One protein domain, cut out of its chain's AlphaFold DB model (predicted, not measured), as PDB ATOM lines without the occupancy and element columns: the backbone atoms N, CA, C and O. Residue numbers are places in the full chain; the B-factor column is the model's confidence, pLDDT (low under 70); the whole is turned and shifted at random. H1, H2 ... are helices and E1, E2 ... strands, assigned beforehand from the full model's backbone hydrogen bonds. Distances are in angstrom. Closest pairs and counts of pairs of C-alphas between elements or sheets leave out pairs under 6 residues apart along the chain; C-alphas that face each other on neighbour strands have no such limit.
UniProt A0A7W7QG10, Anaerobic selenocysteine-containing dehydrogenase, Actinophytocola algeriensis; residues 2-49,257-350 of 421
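AT A GLANCE: This is residues 2 to 49 and 257 to 350 of the 421 residues of the protein "Anaerobic selenocysteine-containing dehydrogenase" of Actinophytocola algeriensis (UniProt A0A7W7QG10). A small parallel sheet of four strands forms the core, with H2 packed on one face and H5 on the other, while H1 sits by the ends where E3 and E4 begin. The long axis runs from H4, beyond H2 and off the sheet, to H7, which packs on H5 at the far end with short H6 beside it; two long links, residues 262 to 276 and 288 to 302, lead out to H4 and back to H5. The printed part has 142 residues with seven named helices and four named strands, in the order H1 E1 H2 E2 H3 H4 H5 E3 H6 H7 E4. The sheet's order is E2 E1 E3 E4, all parallel, and the class is mixed, helices and strands. The whole is compact, with a radius of gyration of the C-alphas of 14.5 A and spans of 43 by 34 by 24 A.

HOW THE PARTS SIT: H1, residues 2 to 10, is on the sheet of E2, residues 45 to 47, E1, residues 16 to 20, E3, residues 317 to 321, and E4, residues 345 to 349; the closest C-alphas of H1 and E3 are those of Ser 4 and Phe 317, 7.0 A apart. E1 and E3 are parallel, with N 17 and O 317 2.8 A apart, within hydrogen-bond range. E2, an edge strand, is parallel to E1, with N 20 and O 46 at 2.8 A. E4, the other edge strand, is parallel to E3, with N 320 and O 347 at 2.8 A. H2, residues 26 to 40, has a height over the sheet of 9.9 A and lies over E1, though only just not over E2 as well, since 2 of its C-alphas fall on E2; it runs along the strands, at 8 degrees to E1 on the local plane. E1, H2 and E2 form a strand-helix-strand unit, two parallel neighbour strands with a helix between, and its crossover is right-handed. H3, residues 257 to 261, only grazes the sheet with residues 259 to 260, and touches residues 26 to 29 of H2; the closest C-alphas are those of Leu 26 and Asn 258, 5.6 A apart. H4, residues 277 to 287, is not on the sheet; it only just touches H2, with 3 pairs of C-alphas within 8 A, at residues 34 to 38 of H2, about perpendicular at 78 degrees, the closest C-alphas being those of Ala 38 and Trp 287 at 7.0 A. H5, residues 303 to 312, has a height over the sheet of 9.3 A and runs slantwise to the strands, at 36 degrees to E1 on the local plane; it lies over E1 and only just over E2 and E3, with 3 C-alphas on each. H2 and H5 lie on opposite faces, three layers with helices on both faces of the sheet. H7, residues 332 to 339, touches H5 at a steep tilt of 59 degrees, the same way, with the C-alphas of Glu 311 and Ile 338 closest at 5.4 A. H6, residues 325 to 328, and H7 touch only at the corner, with the C-alphas of Ala 326 and Arg 336 closest at 5.7 A; E3, H6, H7 and E4 form a second right-handed unit. Every O i to N i+4 pair is within hydrogen-bond range in H1, H3, H4, H5 and H7, and 10 of 11 in H2; H6 is too short for such a pair.

IN THESE COORDINATES: H1 begins at C-alpha 2 (21.908, -15.120, 33.994) and is 12.4 A long. E1 measures 13.0 A, H2 20.0 A, H4 15.2 A and H5 14.3 A from first to last C-alpha. E3 is 13.0 A long, H7 10.4 A and E4 13.2 A; E4 ends at C-alpha 349 (24.902, -31.006, 40.474).

THE WHOLE: The two C-alphas farthest apart are those of Arg 285 and Ser 333, 43.6 A. Residues 50 to 256 are cut out, and C-alphas 49 and 257 are 8.8 A apart across the cut. The links H3 to H4 and H4 to H5 are long. The mean pLDDT of the printed part is 94.8, and no printed residue is under 70.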
ATOM      1  N   ALA A   2      21.393 -16.267  34.777       91.62
ATOM      2  CA  ALA A   2      21.908 -15.120  33.994       91.62
ATOM      3  C   ALA A   2      22.961 -15.491  32.926       91.62
ATOM      4  O   ALA A   2      22.776 -15.174  31.756       91.62
ATOM      5  N   ARG A   3      24.006 -16.248  33.299       91.00
ATOM      6  CA  ARG A   3      25.050 -16.690  32.355       91.00
ATOM      7  C   ARG A   3      24.516 -17.566  31.220       91.00
ATOM      8  O   ARG A   3      24.958 -17.429  30.090       91.00
ATOM      9  N   SER A   4      23.562 -18.449  31.521       93.69
ATOM     10  CA  SER A   4      22.938 -19.306  30.508       93.69
ATOM     11  C   SER A   4      22.175 -18.479  29.480       93.69
ATOM     12  O   SER A   4      22.334 -18.723  28.295       93.69
ATOM     13  N   ARG A   5      21.371 -17.501  29.926       95.44
ATOM     14  CA  ARG A   5      20.619 -16.616  29.022       95.44
ATOM     15  C   ARG A   5      21.555 -15.805  28.131       95.44
ATOM     16  O   ARG A   5      21.411 -15.862  26.924       95.44
ATOM     17  N   GLN A   6      22.580 -15.190  28.722       96.81
ATOM     18  CA  GLN A   6      23.602 -14.462  27.967       96.81
ATOM     19  C   GLN A   6      24.216 -15.318  26.843       96.81
ATOM     20  O   GLN A   6      24.334 -14.861  25.716       96.81
ATOM     21  N   LEU A   7      24.597 -16.566  27.137       96.81
ATOM     22  CA  LEU A   7      25.193 -17.457  26.136       96.81
ATOM     23  C   LEU A   7      24.205 -17.870  25.036       96.81
ATOM     24  O   LEU A   7      24.609 -17.980  23.879       96.81
ATOM     25  N   LEU A   8      22.927 -18.062  25.375       96.31
ATOM     26  CA  LEU A   8      21.883 -18.316  24.381       96.31
ATOM     27  C   LEU A   8      21.697 -17.111  23.451       96.31
ATOM     28  O   LEU A   8      21.616 -17.308  22.245       96.31
ATOM     29  N   ASP A   9      21.704 -15.892  23.993       96.81
ATOM     30  CA  ASP A   9      21.536 -14.663  23.208       96.81
ATOM     31  C   ASP A   9      22.760 -14.378  22.309       96.81
ATOM     32  O   ASP A   9      22.611 -13.931  21.175       96.81
ATOM     33  N   GLU A  10      23.979 -14.644  22.798       95.88
ATOM     34  CA  GLU A  10      25.233 -14.329  22.091       95.88
ATOM     35  C   GLU A  10      25.705 -15.429  21.125       95.88
ATOM     36  O   GLU A  10      26.297 -15.132  20.090       95.88
ATOM     37  N   THR A  11      25.550 -16.704  21.495       95.38
ATOM     38  CA  THR A  11      26.132 -17.858  20.772       95.38
ATOM     39  C   THR A  11      25.081 -18.893  20.359       95.38
ATOM     40  O   THR A  11      25.300 -19.648  19.413       95.38
ATOM     41  N   GLY A  12      23.940 -18.937  21.043       96.31
ATOM     42  CA  GLY A  12      22.879 -19.899  20.778       96.31
ATOM     43  C   GLY A  12      23.063 -21.257  21.473       96.31
ATOM     44  O   GLY A  12      23.982 -21.444  22.284       96.31
ATOM     45  N   PRO A  13      22.185 -22.227  21.157       95.69
ATOM     46  CA  PRO A  13      22.067 -23.508  21.865       95.69
ATOM     47  C   PRO A  13      23.338 -24.357  21.899       95.69
ATOM     48  O   PRO A  13      23.596 -25.062  22.871       95.69
ATOM     49  N   LEU A  14      24.165 -24.265  20.854       96.19
ATOM     50  CA  LEU A  14      25.400 -25.047  20.723       96.19
ATOM     51  C   LEU A  14      26.462 -24.677  21.772       96.19
ATOM     52  O   LEU A  14      27.442 -25.394  21.948       96.19
ATOM     53  N   SER A  15      26.268 -23.577  22.507       97.44
ATOM     54  CA  SER A  15      27.142 -23.205  23.621       97.44
ATOM     55  C   SER A  15      26.907 -24.022  24.901       97.44
ATOM     56  O   SER A  15      27.728 -23.947  25.824       97.44
ATOM     57  N   HIS A  16      25.837 -24.825  24.957       97.75
ATOM     58  CA  HIS A  16      25.428 -25.607  26.127       97.75
ATOM     59  C   HIS A  16      25.693 -27.090  25.935       97.75
ATOM     60  O   HIS A  16      25.174 -27.689  25.000       97.75
ATOM     61  N   GLY A  17      26.434 -27.683  26.870       97.19
ATOM     62  CA  GLY A  17      26.667 -29.114  26.986       97.19
ATOM     63  C   GLY A  17      26.146 -29.686  28.303       97.19
ATOM     64  O   GLY A  17      26.192 -29.038  29.351       97.19
ATOM     65  N   PHE A  18      25.703 -30.935  28.252       97.38
ATOM     66  CA  PHE A  18      25.253 -31.725  29.390       97.38
ATOM     67  C   PHE A  18      26.117 -32.980  29.489       97.38
ATOM     68  O   PHE A  18      26.231 -33.732  28.525       97.38
ATOM     69  N   TYR A  19      26.723 -33.188  30.658       97.12
ATOM     70  CA  TYR A  19      27.452 -34.401  31.006       97.12
ATOM     71  C   TYR A  19      26.718 -35.121  32.143       97.12
ATOM     72  O   TYR A  19      26.817 -34.750  33.316       97.12
ATOM     73  N   THR A  20      25.919 -36.116  31.776       94.88
ATOM     74  CA  THR A  20      24.992 -36.829  32.659       94.88
ATOM     75  C   THR A  20      25.645 -38.064  33.300       94.88
ATOM     76  O   THR A  20      26.857 -38.297  33.203       94.88
ATOM     77  N   SER A  21      24.845 -38.864  34.005       94.12
ATOM     78  CA  SER A  21      25.288 -40.048  34.749       94.12
ATOM     79  C   SER A  21      24.358 -41.231  34.504       94.12
ATOM     80  O   SER A  21      23.298 -41.029  33.935       94.12
ATOM     81  N   GLY A  22      24.695 -42.434  34.979       93.25
ATOM     82  CA  GLY A  22      23.801 -43.602  35.074       93.25
ATOM     83  C   GLY A  22      23.145 -43.791  36.455       93.25
ATOM     84  O   GLY A  22      22.907 -44.930  36.858       93.25
ATOM     85  N   GLN A  23      22.985 -42.706  37.223       93.25
ATOM     86  CA  GLN A  23      22.558 -42.714  38.631       93.25
ATOM     87  C   GLN A  23      21.292 -41.893  38.929       93.25
ATOM     88  O   GLN A  23      20.830 -41.916  40.066       93.25
ATOM     89  N   LEU A  24      20.759 -41.155  37.953       93.56
ATOM     90  CA  LEU A  24      19.538 -40.362  38.124       93.56
ATOM     91  C   LEU A  24      18.299 -41.250  37.974       93.56
ATOM     92  O   LEU A  24      18.373 -42.386  37.494       93.56
ATOM     93  N   PHE A  25      17.154 -40.724  38.373       93.75
ATOM     94  CA  PHE A  25      15.859 -41.343  38.146       93.75
ATOM     95  C   PHE A  25      15.394 -41.161  36.697       93.75
ATOM     96  O   PHE A  25      15.850 -40.273  35.969       93.75
ATOM     97  N   LEU A  26      14.472 -42.023  36.263       94.50
ATOM     98  CA  LEU A  26      13.918 -42.002  34.905       94.50
ATOM     99  C   LEU A  26      13.329 -40.621  34.569       94.50
ATOM    100  O   LEU A  26      13.583 -40.067  33.500       94.50
ATOM    101  N   GLU A  27      12.573 -40.046  35.502       95.69
ATOM    102  CA  GLU A  27      11.905 -38.756  35.346       95.69
ATOM    103  C   GLU A  27      12.906 -37.604  35.216       95.69
ATOM    104  O   GLU A  27      12.693 -36.681  34.426       95.69
ATOM    105  N   GLU A  28      14.023 -37.673  35.940       95.25
ATOM    106  CA  GLU A  28      15.103 -36.688  35.870       95.25
ATOM    107  C   GLU A  28      15.781 -36.735  34.496       95.25
ATOM    108  O   GLU A  28      15.982 -35.690  33.876       95.25
ATOM    109  N   TYR A  29      16.061 -37.931  33.962       95.81
ATOM    110  CA  TYR A  29      16.607 -38.064  32.608       95.81
ATOM    111  C   TYR A  29      15.659 -37.548  31.539       95.81
ATOM    112  O   TYR A  29      16.093 -36.829  30.641       95.81
ATOM    113  N   TYR A  30      14.375 -37.899  31.625       96.19
ATOM    114  CA  TYR A  30      13.390 -37.420  30.664       96.19
ATOM    115  C   TYR A  30      13.283 -35.893  30.710       96.19
ATOM    116  O   TYR A  30      13.306 -35.236  29.671       96.19
ATOM    117  N   THR A  31      13.262 -35.319  31.915       96.19
ATOM    118  CA  THR A  31      13.246 -33.867  32.121       96.19
ATOM    119  C   THR A  31      14.495 -33.207  31.540       96.19
ATOM    120  O   THR A  31      14.378 -32.208  30.831       96.19
ATOM    121  N   LEU A  32      15.685 -33.774  31.767       95.31
ATOM    122  CA  LEU A  32      16.926 -33.299  31.151       95.31
ATOM    123  C   LEU A  32      16.844 -33.357  29.623       95.31
ATOM    124  O   LEU A  32      17.160 -32.363  28.974       95.31
ATOM    125  N   GLY A  33      16.366 -34.467  29.056       94.44
ATOM    126  CA  GLY A  33      16.166 -34.627  27.616       94.44
ATOM    127  C   GLY A  33      15.252 -33.548  27.029       94.44
ATOM    128  O   GLY A  33      15.614 -32.920  26.035       94.44
ATOM    129  N   VAL A  34      14.120 -33.262  27.681       95.94
ATOM    130  CA  VAL A  34      13.200 -32.180  27.289       95.94
ATOM    131  C   VAL A  34      13.883 -30.815  27.389       95.94
ATOM    132  O   VAL A  34      13.860 -30.052  26.426       95.94
ATOM    133  N   ILE A  35      14.535 -30.502  28.515       95.12
ATOM    134  CA  ILE A  35      15.224 -29.217  28.719       95.12
ATOM    135  C   ILE A  35      16.303 -29.008  27.657       95.12
ATOM    136  O   ILE A  35      16.359 -27.944  27.050       95.12
ATOM    137  N   GLY A  36      17.157 -30.002  27.421       94.75
ATOM    138  CA  GLY A  36      18.255 -29.890  26.466       94.75
ATOM    139  C   GLY A  36      17.764 -29.786  25.026       94.75
ATOM    140  O   GLY A  36      18.177 -28.885  24.301       94.75
ATOM    141  N   LYS A  37      16.860 -30.679  24.616       94.94
ATOM    142  CA  LYS A  37      16.511 -30.865  23.201       94.94
ATOM    143  C   LYS A  37      15.336 -30.016  22.745       94.94
ATOM    144  O   LYS A  37      15.399 -29.467  21.659       94.94
ATOM    145  N   ALA A  38      14.290 -29.903  23.557       95.19
ATOM    146  CA  ALA A  38      13.109 -29.105  23.226       95.19
ATOM    147  C   ALA A  38      13.182 -27.690  23.810       95.19
ATOM    148  O   ALA A  38      12.714 -26.743  23.193       95.19
ATOM    149  N   GLY A  39      13.762 -27.541  25.004       94.69
ATOM    150  CA  GLY A  39      13.870 -26.250  25.680       94.69
ATOM    151  C   GLY A  39      15.003 -25.386  25.129       94.69
ATOM    152  O   GLY A  39      14.787 -24.232  24.771       94.69
ATOM    153  N   LEU A  40      16.218 -25.935  25.091       94.75
ATOM    154  CA  LEU A  40      17.409 -25.225  24.628       94.75
ATOM    155  C   LEU A  40      17.689 -25.459  23.144       94.75
ATOM    156  O   LEU A  40      18.215 -24.557  22.509       94.75
ATOM    157  N   GLY A  41      17.369 -26.634  22.594       94.81
ATOM    158  CA  GLY A  41      17.707 -27.001  21.212       94.81
ATOM    159  C   GLY A  41      19.164 -27.448  21.029       94.81
ATOM    160  O   GLY A  41      19.713 -27.332  19.935       94.81
ATOM    161  N   THR A  42      19.832 -27.921  22.091       94.88
ATOM    162  CA  THR A  42      21.229 -28.383  22.011       94.88
ATOM    163  C   THR A  42      21.329 -29.892  21.750       94.88
ATOM    164  O   THR A  42      20.656 -30.677  22.426       94.88
ATOM    165  N   PRO A  43      22.193 -30.343  20.815       93.56
ATOM    166  CA  PRO A  43      22.513 -31.760  20.630       93.56
ATOM    167  C   PRO A  43      23.566 -32.276  21.622       93.56
ATOM    168  O   PRO A  43      23.904 -33.460  21.596       93.56
ATOM    169  N   HIS A  44      24.159 -31.399  22.440       96.12
ATOM    170  CA  HIS A  44      25.307 -31.725  23.283       96.12
ATOM    171  C   HIS A  44      24.867 -32.316  24.622       96.12
ATOM    172  O   HIS A  44      24.926 -31.661  25.662       96.12
ATOM    173  N   MET A  45      24.426 -33.568  24.593       94.81
ATOM    174  CA  MET A  45      24.005 -34.312  25.774       94.81
ATOM    175  C   MET A  45      24.502 -35.746  25.685       94.81
ATOM    176  O   MET A  45      24.162 -36.445  24.743       94.81
ATOM    177  N   ASP A  46      25.307 -36.158  26.655       96.06
ATOM    178  CA  ASP A  46      25.739 -37.543  26.859       96.06
ATOM    179  C   ASP A  46      26.249 -37.669  28.309       96.06
ATOM    180  O   ASP A  46      26.286 -36.679  29.040       96.06
ATOM    181  N   GLY A  47      26.663 -38.847  28.763       93.88
ATOM    182  CA  GLY A  47      27.091 -39.070  30.140       93.88
ATOM    183  C   GLY A  47      28.252 -40.037  30.303       93.88
ATOM    184  O   GLY A  47      28.848 -40.536  29.349       93.88
ATOM    185  N   ASN A  48      28.573 -40.332  31.563       93.69
ATOM    186  CA  ASN A  48      29.571 -41.355  31.906       93.69
ATOM    187  C   ASN A  48      29.186 -42.761  31.394       93.69
ATOM    188  O   ASN A  48      30.066 -43.588  31.149       93.69
ATOM    189  N   THR A  49      27.896 -43.003  31.148       92.88
ATOM    190  CA  THR A  49      27.360 -44.230  30.548       92.88
ATOM    191  C   THR A  49      27.959 -44.490  29.165       92.88
ATOM    192  O   THR A  49      28.178 -45.647  28.812       92.88
ATOM    193  N   GLN A 257      20.484 -47.883  31.749       92.31
ATOM    194  CA  GLN A 257      19.478 -48.134  30.706       92.31
ATOM    195  C   GLN A 257      18.499 -46.965  30.582       92.31
ATOM    196  O   GLN A 257      18.172 -46.565  29.471       92.31
ATOM    197  N   ASN A 258      18.047 -46.411  31.710       93.12
ATOM    198  CA  ASN A 258      17.074 -45.322  31.730       93.12
ATOM    199  C   ASN A 258      17.654 -44.048  31.115       93.12
ATOM    200  O   ASN A 258      16.936 -43.331  30.431       93.12
ATOM    201  N   THR A 259      18.958 -43.802  31.281       92.38
ATOM    202  CA  THR A 259      19.646 -42.695  30.599       92.38
ATOM    203  C   THR A 259      19.446 -42.763  29.082       92.38
ATOM    204  O   THR A 259      19.133 -41.746  28.470       92.38
ATOM    205  N   ARG A 260      19.563 -43.966  28.500       91.06
ATOM    206  CA  ARG A 260      19.405 -44.224  27.057       91.06
ATOM    207  C   ARG A 260      17.942 -44.251  26.626       91.06
ATOM    208  O   ARG A 260      17.561 -43.646  25.632       91.06
ATOM    209  N   GLU A 261      17.089 -44.886  27.428       93.06
ATOM    210  CA  GLU A 261      15.637 -44.929  27.209       93.06
ATOM    211  C   GLU A 261      15.018 -43.524  27.217       93.06
ATOM    212  O   GLU A 261      14.103 -43.252  26.447       93.06
ATOM    213  N   CYS A 262      15.523 -42.610  28.045       94.31
ATOM    214  CA  CYS A 262      15.046 -41.230  28.127       94.31
ATOM    215  C   CYS A 262      15.799 -40.249  27.222       94.31
ATOM    216  O   CYS A 262      15.412 -39.083  27.156       94.31
ATOM    217  N   GLY A 263      16.850 -40.692  26.530       90.62
ATOM    218  CA  GLY A 263      17.605 -39.866  25.592       90.62
ATOM    219  C   GLY A 263      18.580 -38.858  26.211       90.62
ATOM    220  O   GLY A 263      18.985 -37.887  25.560       90.62
ATOM    221  N   ALA A 264      18.950 -39.065  27.476       90.88
ATOM    222  CA  ALA A 264      19.920 -38.249  28.208       90.88
ATOM    223  C   ALA A 264      21.386 -38.687  27.982       90.88
ATOM    224  O   ALA A 264      22.305 -38.126  28.583       90.88
ATOM    225  N   ASP A 265      21.596 -39.687  27.126       88.25
ATOM    226  CA  ASP A 265      22.875 -40.151  26.570       88.25
ATOM    227  C   ASP A 265      23.133 -39.612  25.144       88.25
ATOM    228  O   ASP A 265      24.121 -39.959  24.502       88.25
ATOM    229  N   GLY A 266      22.216 -38.787  24.634       85.31
ATOM    230  CA  GLY A 266      22.274 -38.211  23.296       85.31
ATOM    231  C   GLY A 266      21.207 -38.759  22.358       85.31
ATOM    232  O   GLY A 266      20.728 -37.999  21.517       85.31
ATOM    233  N   ASP A 267      20.727 -39.989  22.537       88.75
ATOM    234  CA  ASP A 267      19.638 -40.541  21.719       88.75
ATOM    235  C   ASP A 267      18.288 -39.880  22.021       88.75
ATOM    236  O   ASP A 267      18.159 -39.086  22.945       88.75
ATOM    237  N   LEU A 268      17.248 -40.131  21.227       93.06
ATOM    238  CA  LEU A 268      15.913 -39.603  21.523       93.06
ATOM    239  C   LEU A 268      15.131 -40.554  22.446       93.06
ATOM    240  O   LEU A 268      15.291 -41.774  22.339       93.06
ATOM    241  N   PRO A 269      14.250 -40.026  23.323       94.25
ATOM    242  CA  PRO A 269      13.486 -40.855  24.246       94.25
ATOM    243  C   PRO A 269      12.683 -41.949  23.535       94.25
ATOM    244  O   PRO A 269      12.135 -41.733  22.449       94.25
ATOM    245  N   GLY A 270      12.556 -43.104  24.183       92.62
ATOM    246  CA  GLY A 270      11.883 -44.290  23.658       92.62
ATOM    247  C   GLY A 270      12.681 -45.014  22.575       92.62
ATOM    248  O   GLY A 270      12.074 -45.640  21.713       92.62
ATOM    249  N   PHE A 271      14.015 -44.892  22.583       91.62
ATOM    250  CA  PHE A 271      14.911 -45.432  21.548       91.62
ATOM    251  C   PHE A 271      14.575 -44.934  20.136       91.62
ATOM    252  O   PHE A 271      14.800 -45.624  19.138       91.62
ATOM    253  N   ARG A 272      14.023 -43.720  20.041       91.88
ATOM    254  CA  ARG A 272      13.682 -43.109  18.761       91.88
ATOM    255  C   ARG A 272      14.954 -42.819  17.971       91.88
ATOM    256  O   ARG A 272      15.909 -42.223  18.464       91.88
ATOM    257  N   ASN A 273      14.943 -43.228  16.709       91.06
ATOM    258  CA  ASN A 273      15.984 -42.881  15.755       91.06
ATOM    259  C   ASN A 273      15.879 -41.404  15.338       91.06
ATOM    260  O   ASN A 273      14.846 -40.992  14.814       91.06
ATOM    261  N   TRP A 274      16.961 -40.648  15.528       91.56
ATOM    262  CA  TRP A 274      17.078 -39.237  15.153       91.56
ATOM    263  C   TRP A 274      16.975 -38.997  13.641       91.56
ATOM    264  O   TRP A 274      16.572 -37.916  13.234       91.56
ATOM    265  N   SER A 275      17.297 -39.987  12.802       92.62
ATOM    266  CA  SER A 275      17.189 -39.856  11.344       92.62
ATOM    267  C   SER A 275      15.816 -40.239  10.786       92.62
ATOM    268  O   SER A 275      15.603 -40.131   9.579       92.62
ATOM    269  N   ASN A 276      14.880 -40.689  11.633       94.75
ATOM    270  CA  ASN A 276      13.523 -41.019  11.210       94.75
ATOM    271  C   ASN A 276      12.593 -39.801  11.397       94.75
ATOM    272  O   ASN A 276      12.296 -39.467  12.548       94.75
ATOM    273  N   PRO A 277      12.084 -39.173  10.319       95.88
ATOM    274  CA  PRO A 277      11.212 -38.003  10.429       95.88
ATOM    275  C   PRO A 277       9.927 -38.287  11.220       95.88
ATOM    276  O   PRO A 277       9.531 -37.455  12.031       95.88
ATOM    277  N   ASP A 278       9.342 -39.485  11.102       97.56
ATOM    278  CA  ASP A 278       8.118 -39.843  11.833       97.56
ATOM    279  C   ASP A 278       8.344 -39.825  13.353       97.56
ATOM    280  O   ASP A 278       7.478 -39.408  14.126       97.56
ATOM    281  N   HIS A 279       9.532 -40.248  13.796       96.19
ATOM    282  CA  HIS A 279       9.906 -40.205  15.208       96.19
ATOM    283  C   HIS A 279      10.089 -38.769  15.707       96.19
ATOM    284  O   HIS A 279       9.744 -38.476  16.854       96.19
ATOM    285  N   ILE A 280      10.639 -37.883  14.872       97.12
ATOM    286  CA  ILE A 280      10.808 -36.467  15.209       97.12
ATOM    287  C   ILE A 280       9.445 -35.788  15.312       97.12
ATOM    288  O   ILE A 280       9.179 -35.132  16.316       97.12
ATOM    289  N   ASP A 281       8.560 -36.000  14.338       97.81
ATOM    290  CA  ASP A 281       7.219 -35.412  14.318       97.81
ATOM    291  C   ASP A 281       6.359 -35.886  15.496       97.81
ATOM    292  O   ASP A 281       5.611 -35.115  16.103       97.81
ATOM    293  N   GLU A 282       6.457 -37.168  15.856       97.69
ATOM    294  CA  GLU A 282       5.811 -37.698  17.053       97.69
ATOM    295  C   GLU A 282       6.331 -37.004  18.320       97.69
ATOM    296  O   GLU A 282       5.537 -36.532  19.137       97.69
ATOM    297  N   LEU A 283       7.653 -36.902  18.468       97.12
ATOM    298  CA  LEU A 283       8.282 -36.311  19.644       97.12
ATOM    299  C   LEU A 283       7.997 -34.807  19.760       97.12
ATOM    300  O   LEU A 283       7.685 -34.328  20.849       97.12
ATOM    301  N   ALA A 284       8.026 -34.078  18.644       97.56
ATOM    302  CA  ALA A 284       7.699 -32.657  18.565       97.56
ATOM    303  C   ALA A 284       6.257 -32.381  19.008       97.56
ATOM    304  O   ALA A 284       6.010 -31.474  19.802       97.56
ATOM    305  N   ARG A 285       5.308 -33.227  18.587       98.00
ATOM    306  CA  ARG A 285       3.907 -33.170  19.032       98.00
ATOM    307  C   ARG A 285       3.768 -33.428  20.532       98.00
ATOM    308  O   ARG A 285       3.025 -32.714  21.197       98.00
ATOM    309  N   LEU A 286       4.473 -34.431  21.061       97.12
ATOM    310  CA  LEU A 286       4.452 -34.770  22.491       97.12
ATOM    311  C   LEU A 286       5.037 -33.649  23.357       97.12
ATOM    312  O   LEU A 286       4.542 -33.393  24.452       97.12
ATOM    313  N   TRP A 287       6.081 -32.984  22.869       97.25
ATOM    314  CA  TRP A 287       6.743 -31.877  23.557       97.25
ATOM    315  C   TRP A 287       6.137 -30.505  23.258       97.25
ATOM    316  O   TRP A 287       6.524 -29.530  23.897       97.25
ATOM    317  N   ASN A 288       5.171 -30.433  22.339       97.31
ATOM    318  CA  ASN A 288       4.532 -29.200  21.886       97.31
ATOM    319  C   ASN A 288       5.549 -28.149  21.394       97.31
ATOM    320  O   ASN A 288       5.534 -26.993  21.822       97.31
ATOM    321  N   VAL A 289       6.450 -28.568  20.502       97.75
ATOM    322  CA  VAL A 289       7.463 -27.715  19.859       97.75
ATOM    323  C   VAL A 289       7.459 -27.906  18.345       97.75
ATOM    324  O   VAL A 289       6.936 -28.897  17.837       97.75
ATOM    325  N   ASP A 290       8.062 -26.967  17.616       96.94
ATOM    326  CA  ASP A 290       8.337 -27.155  16.192       96.94
ATOM    327  C   ASP A 290       9.378 -28.282  16.003       96.94
ATOM    328  O   ASP A 290      10.375 -28.283  16.738       96.94
ATOM    329  N   PRO A 291       9.207 -29.219  15.048       95.88
ATOM    330  CA  PRO A 291      10.182 -30.277  14.761       95.88
ATOM    331  C   PRO A 291      11.624 -29.784  14.564       95.88
ATOM    332  O   PRO A 291      12.564 -30.465  14.973       95.88
ATOM    333  N   LEU A 292      11.815 -28.582  14.008       94.25
ATOM    334  CA  LEU A 292      13.130 -27.959  13.817       94.25
ATOM    335  C   LEU A 292      13.803 -27.550  15.134       94.25
ATOM    336  O   LEU A 292      15.013 -27.332  15.159       94.25
ATOM    337  N   THR A 293      13.045 -27.466  16.231       95.19
ATOM    338  CA  THR A 293      13.589 -27.222  17.576       95.19
ATOM    339  C   THR A 293      14.391 -28.421  18.068       95.19
ATOM    340  O   THR A 293      15.408 -28.251  18.739       95.19
ATOM    341  N   ILE A 294      13.953 -29.641  17.735       95.94
ATOM    342  CA  ILE A 294      14.616 -30.870  18.169       95.94
ATOM    343  C   ILE A 294      15.861 -31.077  17.299       95.94
ATOM    344  O   ILE A 294      15.738 -31.226  16.082       95.94
ATOM    345  N   PRO A 295      17.070 -31.141  17.878       92.81
ATOM    346  CA  PRO A 295      18.279 -31.289  17.090       92.81
ATOM    347  C   PRO A 295      18.395 -32.703  16.506       92.81
ATOM    348  O   PRO A 295      18.640 -33.666  17.233       92.81
ATOM    349  N   HIS A 296      18.219 -32.817  15.186       93.62
ATOM    350  CA  HIS A 296      18.189 -34.096  14.461       93.62
ATOM    351  C   HIS A 296      18.862 -34.052  13.071       93.62
ATOM    352  O   HIS A 296      18.730 -34.976  12.275       93.62
ATOM    353  N   TRP A 297      19.616 -32.995  12.756       90.94
ATOM    354  CA  TRP A 297      20.332 -32.850  11.473       90.94
ATOM    355  C   TRP A 297      21.637 -33.662  11.389       90.94
ATOM    356  O   TRP A 297      22.272 -33.717  10.337       90.94
ATOM    357  N   ALA A 298      22.076 -34.249  12.501       90.75
ATOM    358  CA  ALA A 298      23.287 -35.051  12.615       90.75
ATOM    359  C   ALA A 298      23.155 -36.034  13.792       90.75
ATOM    360  O   ALA A 298      22.307 -35.817  14.665       90.75
ATOM    361  N   PRO A 299      24.014 -37.072  13.867       89.81
ATOM    362  CA  PRO A 299      24.082 -37.924  15.043       89.81
ATOM    363  C   PRO A 299      24.290 -37.109  16.332       89.81
ATOM    364  O   PRO A 299      25.020 -36.109  16.310       89.81
ATOM    365  N   PRO A 300      23.711 -37.544  17.463       86.38
ATOM    366  CA  PRO A 300      23.926 -36.905  18.754       86.38
ATOM    367  C   PRO A 300      25.404 -36.758  19.125       86.38
ATOM    368  O   PRO A 300      26.239 -37.610  18.810       86.38
ATOM    369  N   THR A 301      25.738 -35.673  19.829       94.31
ATOM    370  CA  THR A 301      27.127 -35.403  20.222       94.31
ATOM    371  C   THR A 301      27.527 -36.305  21.382       94.31
ATOM    372  O   THR A 301      27.073 -36.106  22.505       94.31
ATOM    373  N   HIS A 302      28.429 -37.251  21.136       94.19
ATOM    374  CA  HIS A 302      28.894 -38.158  22.183       94.19
ATOM    375  C   HIS A 302      29.810 -37.462  23.208       94.19
ATOM    376  O   HIS A 302      30.468 -36.462  22.912       94.19
ATOM    377  N   ALA A 303      29.955 -38.045  24.399       95.56
ATOM    378  CA  ALA A 303      30.620 -37.433  25.550       95.56
ATOM    379  C   ALA A 303      32.033 -36.925  25.230       95.56
ATOM    380  O   ALA A 303      32.371 -35.783  25.526       95.56
ATOM    381  N   MET A 304      32.868 -37.736  24.567       94.88
ATOM    382  CA  MET A 304      34.231 -37.313  24.206       94.88
ATOM    383  C   MET A 304      34.264 -36.113  23.241       94.88
ATOM    384  O   MET A 304      35.214 -35.331  23.274       94.88
ATOM    385  N   GLN A 305      33.234 -35.937  22.409       96.56
ATOM    386  CA  GLN A 305      33.084 -34.777  21.532       96.56
ATOM    387  C   GLN A 305      32.599 -33.550  22.314       96.56
ATOM    388  O   GLN A 305      33.131 -32.466  22.093       96.56
ATOM    389  N   ILE A 306      31.707 -33.720  23.300       97.69
ATOM    390  CA  ILE A 306      31.333 -32.656  24.252       97.69
ATOM    391  C   ILE A 306      32.584 -32.110  24.958       97.69
ATOM    392  O   ILE A 306      32.809 -30.901  24.973       97.69
ATOM    393  N   TRP A 307      33.452 -32.989  25.474       97.94
ATOM    394  CA  TRP A 307      34.709 -32.576  26.115       97.94
ATOM    395  C   TRP A 307      35.656 -31.855  25.155       97.94
ATOM    396  O   TRP A 307      36.262 -30.854  25.531       97.94
ATOM    397  N   ARG A 308      35.750 -32.309  23.900       97.94
ATOM    398  CA  ARG A 308      36.526 -31.617  22.861       97.94
ATOM    399  C   ARG A 308      35.955 -30.231  22.545       97.94
ATOM    400  O   ARG A 308      36.720 -29.289  22.385       97.94
ATOM    401  N   TYR A 309      34.637 -30.078  22.472       98.12
ATOM    402  CA  TYR A 309      34.006 -28.780  22.231       98.12
ATOM    403  C   TYR A 309      34.150 -27.822  23.411       98.12
ATOM    404  O   TYR A 309      34.316 -26.623  23.192       98.12
ATOM    405  N   ALA A 310      34.155 -28.334  24.642       98.19
ATOM    406  CA  ALA A 310      34.498 -27.546  25.823       98.19
ATOM    407  C   ALA A 310      35.973 -27.103  25.794       98.19
ATOM    408  O   ALA A 310      36.286 -25.951  26.080       98.19
ATOM    409  N   GLU A 311      36.885 -27.985  25.379       97.94
ATOM    410  CA  GLU A 311      38.306 -27.659  25.200       97.94
ATOM    411  C   GLU A 311      38.541 -26.582  24.130       97.94
ATOM    412  O   GLU A 311      39.383 -25.704  24.304       97.94
ATOM    413  N   GLN A 312      37.787 -26.637  23.031       97.56
ATOM    414  CA  GLN A 312      37.883 -25.698  21.910       97.56
ATOM    415  C   GLN A 312      37.155 -24.367  22.164       97.56
ATOM    416  O   GLN A 312      37.317 -23.432  21.384       97.56
ATOM    417  N   GLY A 313      36.368 -24.261  23.242       96.69
ATOM    418  CA  GLY A 313      35.586 -23.067  23.580       96.69
ATOM    419  C   GLY A 313      34.273 -22.918  22.800       96.69
ATOM    420  O   GLY A 313      33.639 -21.863  22.870       96.69
ATOM    421  N   SER A 314      33.848 -23.952  22.062       97.12
ATOM    422  CA  SER A 314      32.534 -23.997  21.404       97.12
ATOM    423  C   SER A 314      31.417 -24.231  22.420       97.12
ATOM    424  O   SER A 314      30.403 -23.542  22.376       97.12
ATOM    425  N   ILE A 315      31.637 -25.135  23.383       98.25
ATOM    426  CA  ILE A 315      30.783 -25.271  24.567       98.25
ATOM    427  C   ILE A 315      31.354 -24.378  25.667       98.25
ATOM    428  O   ILE A 315      32.504 -24.535  26.071       98.25
ATOM    429  N   LYS A 316      30.532 -23.451  26.160       97.94
ATOM    430  CA  LYS A 316      30.883 -22.467  27.202       97.94
ATOM    431  C   LYS A 316      30.052 -22.627  28.472       97.94
ATOM    432  O   LYS A 316      30.342 -21.991  29.483       97.94
ATOM    433  N   PHE A 317      29.022 -23.466  28.434       98.06
ATOM    434  CA  PHE A 317      28.225 -23.866  29.584       98.06
ATOM    435  C   PHE A 317      28.207 -25.391  29.654       98.06
ATOM    436  O   PHE A 317      27.716 -26.029  28.729       98.06
ATOM    437  N   LEU A 318      28.716 -25.978  30.736       97.81
ATOM    438  CA  LEU A 318      28.727 -27.427  30.932       97.81
ATOM    439  C   LEU A 318      28.008 -27.795  32.229       97.81
ATOM    440  O   LEU A 318      28.449 -27.424  33.317       97.81
ATOM    441  N   TRP A 319      26.913 -28.544  32.116       97.25
ATOM    442  CA  TRP A 319      26.176 -29.070  33.263       97.25
ATOM    443  C   TRP A 319      26.549 -30.526  33.518       97.25
ATOM    444  O   TRP A 319      26.173 -31.424  32.771       97.25
ATOM    445  N   ILE A 320      27.281 -30.750  34.603       96.69
ATOM    446  CA  ILE A 320      27.694 -32.058  35.099       96.69
ATOM    447  C   ILE A 320      26.701 -32.511  36.171       96.69
ATOM    448  O   ILE A 320      26.532 -31.817  37.177       96.69
ATOM    449  N   SER A 321      26.056 -33.661  35.966       95.06
ATOM    450  CA  SER A 321      24.998 -34.165  36.858       95.06
ATOM    451  C   SER A 321      25.331 -35.545  37.420       95.06
ATOM    452  O   SER A 321      25.511 -36.487  36.651       95.06
ATOM    453  N   ALA A 322      25.381 -35.669  38.750       94.38
ATOM    454  CA  ALA A 322      25.573 -36.907  39.515       94.38
ATOM    455  C   ALA A 322      26.774 -37.760  39.057       94.38
ATOM    456  O   ALA A 322      26.699 -38.990  38.962       94.38
ATOM    457  N   THR A 323      27.878 -37.108  38.689       92.88
ATOM    458  CA  THR A 323      29.100 -37.752  38.199       92.88
ATOM    459  C   THR A 323      30.313 -36.854  38.410       92.88
ATOM    460  O   THR A 323      30.197 -35.630  38.390       92.88
ATOM    461  N   ASN A 324      31.501 -37.456  38.543       94.19
ATOM    462  CA  ASN A 324      32.760 -36.721  38.625       94.19
ATOM    463  C   ASN A 324      33.701 -37.052  37.448       94.19
ATOM    464  O   ASN A 324      34.478 -38.017  37.520       94.19
ATOM    465  N   PRO A 325      33.703 -36.244  36.372       94.69
ATOM    466  CA  PRO A 325      34.617 -36.429  35.246       94.69
ATOM    467  C   PRO A 325      36.096 -36.230  35.602       94.69
ATOM    468  O   PRO A 325      36.952 -36.865  34.996       94.69
ATOM    469  N   ALA A 326      36.425 -35.430  36.622       94.25
ATOM    470  CA  ALA A 326      37.808 -35.187  37.052       94.25
ATOM    471  C   ALA A 326      38.463 -36.390  37.766       94.25
ATOM    472  O   ALA A 326      39.640 -36.321  38.162       94.25
ATOM    473  N   VAL A 327      37.704 -37.476  37.947       92.69
ATOM    474  CA  VAL A 327      38.145 -38.754  38.522       92.69
ATOM    475  C   VAL A 327      37.869 -39.931  37.583       92.69
ATOM    476  O   VAL A 327      38.682 -40.849  37.542       92.69
ATOM    477  N   SER A 328      36.755 -39.916  36.847       92.50
ATOM    478  CA  SER A 328      36.262 -41.090  36.109       92.50
ATOM    479  C   SER A 328      36.579 -41.113  34.611       92.50
ATOM    480  O   SER A 328      36.521 -42.186  34.013       92.50
ATOM    481  N   LEU A 329      36.909 -39.977  33.988       95.38
ATOM    482  CA  LEU A 329      37.268 -39.954  32.566       95.38
ATOM    483  C   LEU A 329      38.716 -40.412  32.326       95.38
ATOM    484  O   LEU A 329      39.570 -40.250  33.199       95.38
ATOM    485  N   PRO A 330      39.035 -40.938  31.131       93.88
ATOM    486  CA  PRO A 330      40.420 -41.102  30.713       93.88
ATOM    487  C   PRO A 330      41.090 -39.734  30.511       93.88
ATOM    488  O   PRO A 330      40.418 -38.714  30.362       93.88
ATOM    489  N   ASP A 331      42.426 -39.722  30.485       95.06
ATOM    490  CA  ASP A 331      43.230 -38.504  30.295       95.06
ATOM    491  C   ASP A 331      42.896 -37.390  31.311       95.06
ATOM    492  O   ASP A 331      42.561 -36.247  30.994       95.06
ATOM    493  N   LEU A 332      42.967 -37.752  32.597       95.69
ATOM    494  CA  LEU A 332      42.537 -36.890  33.700       95.69
ATOM    495  C   LEU A 332      43.251 -35.536  33.752       95.69
ATOM    496  O   LEU A 332      42.687 -34.596  34.310       95.69
ATOM    497  N   SER A 333      44.479 -35.421  33.232       97.00
ATOM    498  CA  SER A 333      45.168 -34.125  33.178       97.00
ATOM    499  C   SER A 333      44.421 -33.175  32.253       97.00
ATOM    500  O   SER A 333      43.978 -32.120  32.702       97.00
ATOM    501  N   ARG A 334      44.175 -33.606  31.012       97.00
ATOM    502  CA  ARG A 334      43.436 -32.835  30.013       97.00
ATOM    503  C   ARG A 334      42.044 -32.454  30.501       97.00
ATOM    504  O   ARG A 334      41.665 -31.291  30.428       97.00
ATOM    505  N   ILE A 335      41.299 -33.400  31.077       97.44
ATOM    506  CA  ILE A 335      39.955 -33.125  31.614       97.44
ATOM    507  C   ILE A 335      39.994 -32.063  32.717       97.44
ATOM    508  O   ILE A 335      39.163 -31.156  32.742       97.44
ATOM    509  N   ARG A 336      40.970 -32.136  33.628       96.00
ATOM    510  CA  ARG A 336      41.128 -31.132  34.691       96.00
ATOM    511  C   ARG A 336      41.527 -29.768  34.143       96.00
ATOM    512  O   ARG A 336      41.109 -28.768  34.719       96.00
ATOM    513  N   ASP A 337      42.305 -29.718  33.070       97.12
ATOM    514  CA  ASP A 337      42.691 -28.463  32.427       97.12
ATOM    515  C   ASP A 337      41.501 -27.815  31.708       97.12
ATOM    516  O   ASP A 337      41.274 -26.620  31.889       97.12
ATOM    517  N   ILE A 338      40.663 -28.601  31.021       97.69
ATOM    518  CA  ILE A 338      39.393 -28.130  30.440       97.69
ATOM    519  C   ILE A 338      38.497 -27.518  31.525       97.69
ATOM    520  O   ILE A 338      38.002 -26.405  31.366       97.69
ATOM    521  N   LEU A 339      38.331 -28.208  32.657       95.94
ATOM    522  CA  LEU A 339      37.487 -27.749  33.769       95.94
ATOM    523  C   LEU A 339      38.007 -26.489  34.482       95.94
ATOM    524  O   LEU A 339      37.253 -25.870  35.231       95.94
ATOM    525  N   ARG A 340      39.280 -26.117  34.294       94.94
ATOM    526  CA  ARG A 340      39.882 -24.900  34.870       94.94
ATOM    527  C   ARG A 340      39.782 -23.681  33.963       94.94
ATOM    528  O   ARG A 340      40.140 -22.590  34.404       94.94
ATOM    529  N   ARG A 341      39.360 -23.850  32.711       94.31
ATOM    530  CA  ARG A 341      39.274 -22.739  31.769       94.31
ATOM    531  C   ARG A 341      38.295 -21.677  32.264       94.31
ATOM    532  O   ARG A 341      37.184 -21.989  32.680       94.31
ATOM    533  N   GLU A 342      38.695 -20.413  32.175       93.25
ATOM    534  CA  GLU A 342      37.880 -19.287  32.649       93.25
ATOM    535  C   GLU A 342      36.658 -19.013  31.759       93.25
ATOM    536  O   GLU A 342      35.662 -18.454  32.220       93.25
ATOM    537  N   ASP A 343      36.710 -19.422  30.488       92.56
ATOM    538  CA  ASP A 343      35.625 -19.249  29.521       92.56
ATOM    539  C   ASP A 343      34.559 -20.357  29.583       92.56
ATOM    540  O   ASP A 343      33.495 -20.208  28.975       92.56
ATOM    541  N   LEU A 344      34.801 -21.422  30.360       96.19
ATOM    542  CA  LEU A 344      33.864 -22.518  30.589       96.19
ATOM    543  C   LEU A 344      33.127 -22.339  31.923       96.19
ATOM    544  O   LEU A 344      33.676 -22.516  33.009       96.19
ATOM    545  N   PHE A 345      31.833 -22.045  31.854       96.44
ATOM    546  CA  PHE A 345      30.971 -22.021  33.026       96.44
ATOM    547  C   PHE A 345      30.478 -23.434  33.359       96.44
ATOM    548  O   PHE A 345      29.687 -24.012  32.616       96.44
ATOM    549  N   VAL A 346      30.914 -23.978  34.499       96.06
ATOM    550  CA  VAL A 346      30.559 -25.335  34.938       96.06
ATOM    551  C   VAL A 346      29.502 -25.303  36.040       96.06
ATOM    552  O   VAL A 346      29.693 -24.677  37.085       96.06
ATOM    553  N   VAL A 347      28.413 -26.043  35.838       95.00
ATOM    554  CA  VAL A 347      27.457 -26.408  36.890       95.00
ATOM    555  C   VAL A 347      27.741 -27.843  37.306       95.00
ATOM    556  O   VAL A 347      27.736 -28.734  36.465       95.00
ATOM    557  N   ALA A 348      27.980 -28.069  38.597       92.88
ATOM    558  CA  ALA A 348      28.129 -29.404  39.168       92.88
ATOM    559  C   ALA A 348      26.957 -29.675  40.115       92.88
ATOM    560  O   ALA A 348      26.903 -29.100  41.201       92.88
ATOM    561  N   GLN A 349      26.031 -30.528  39.685       92.19
ATOM    562  CA  GLN A 349      24.902 -31.006  40.474       92.19
ATOM    563  C   GLN A 349      25.256 -32.377  41.045       92.19
ATOM    564  O   GLN A 349      25.313 -33.358  40.310       92.19
ATOM    565  N   ASP A 350      25.490 -32.449  42.352       87.81
ATOM    566  CA  ASP A 350      25.810 -33.698  43.045       87.81
ATOM    567  C   ASP A 350      25.246 -33.674  44.473       87.81
ATOM    568  O   ASP A 350      25.060 -32.600  45.048       87.81
TER     569      ASP A 350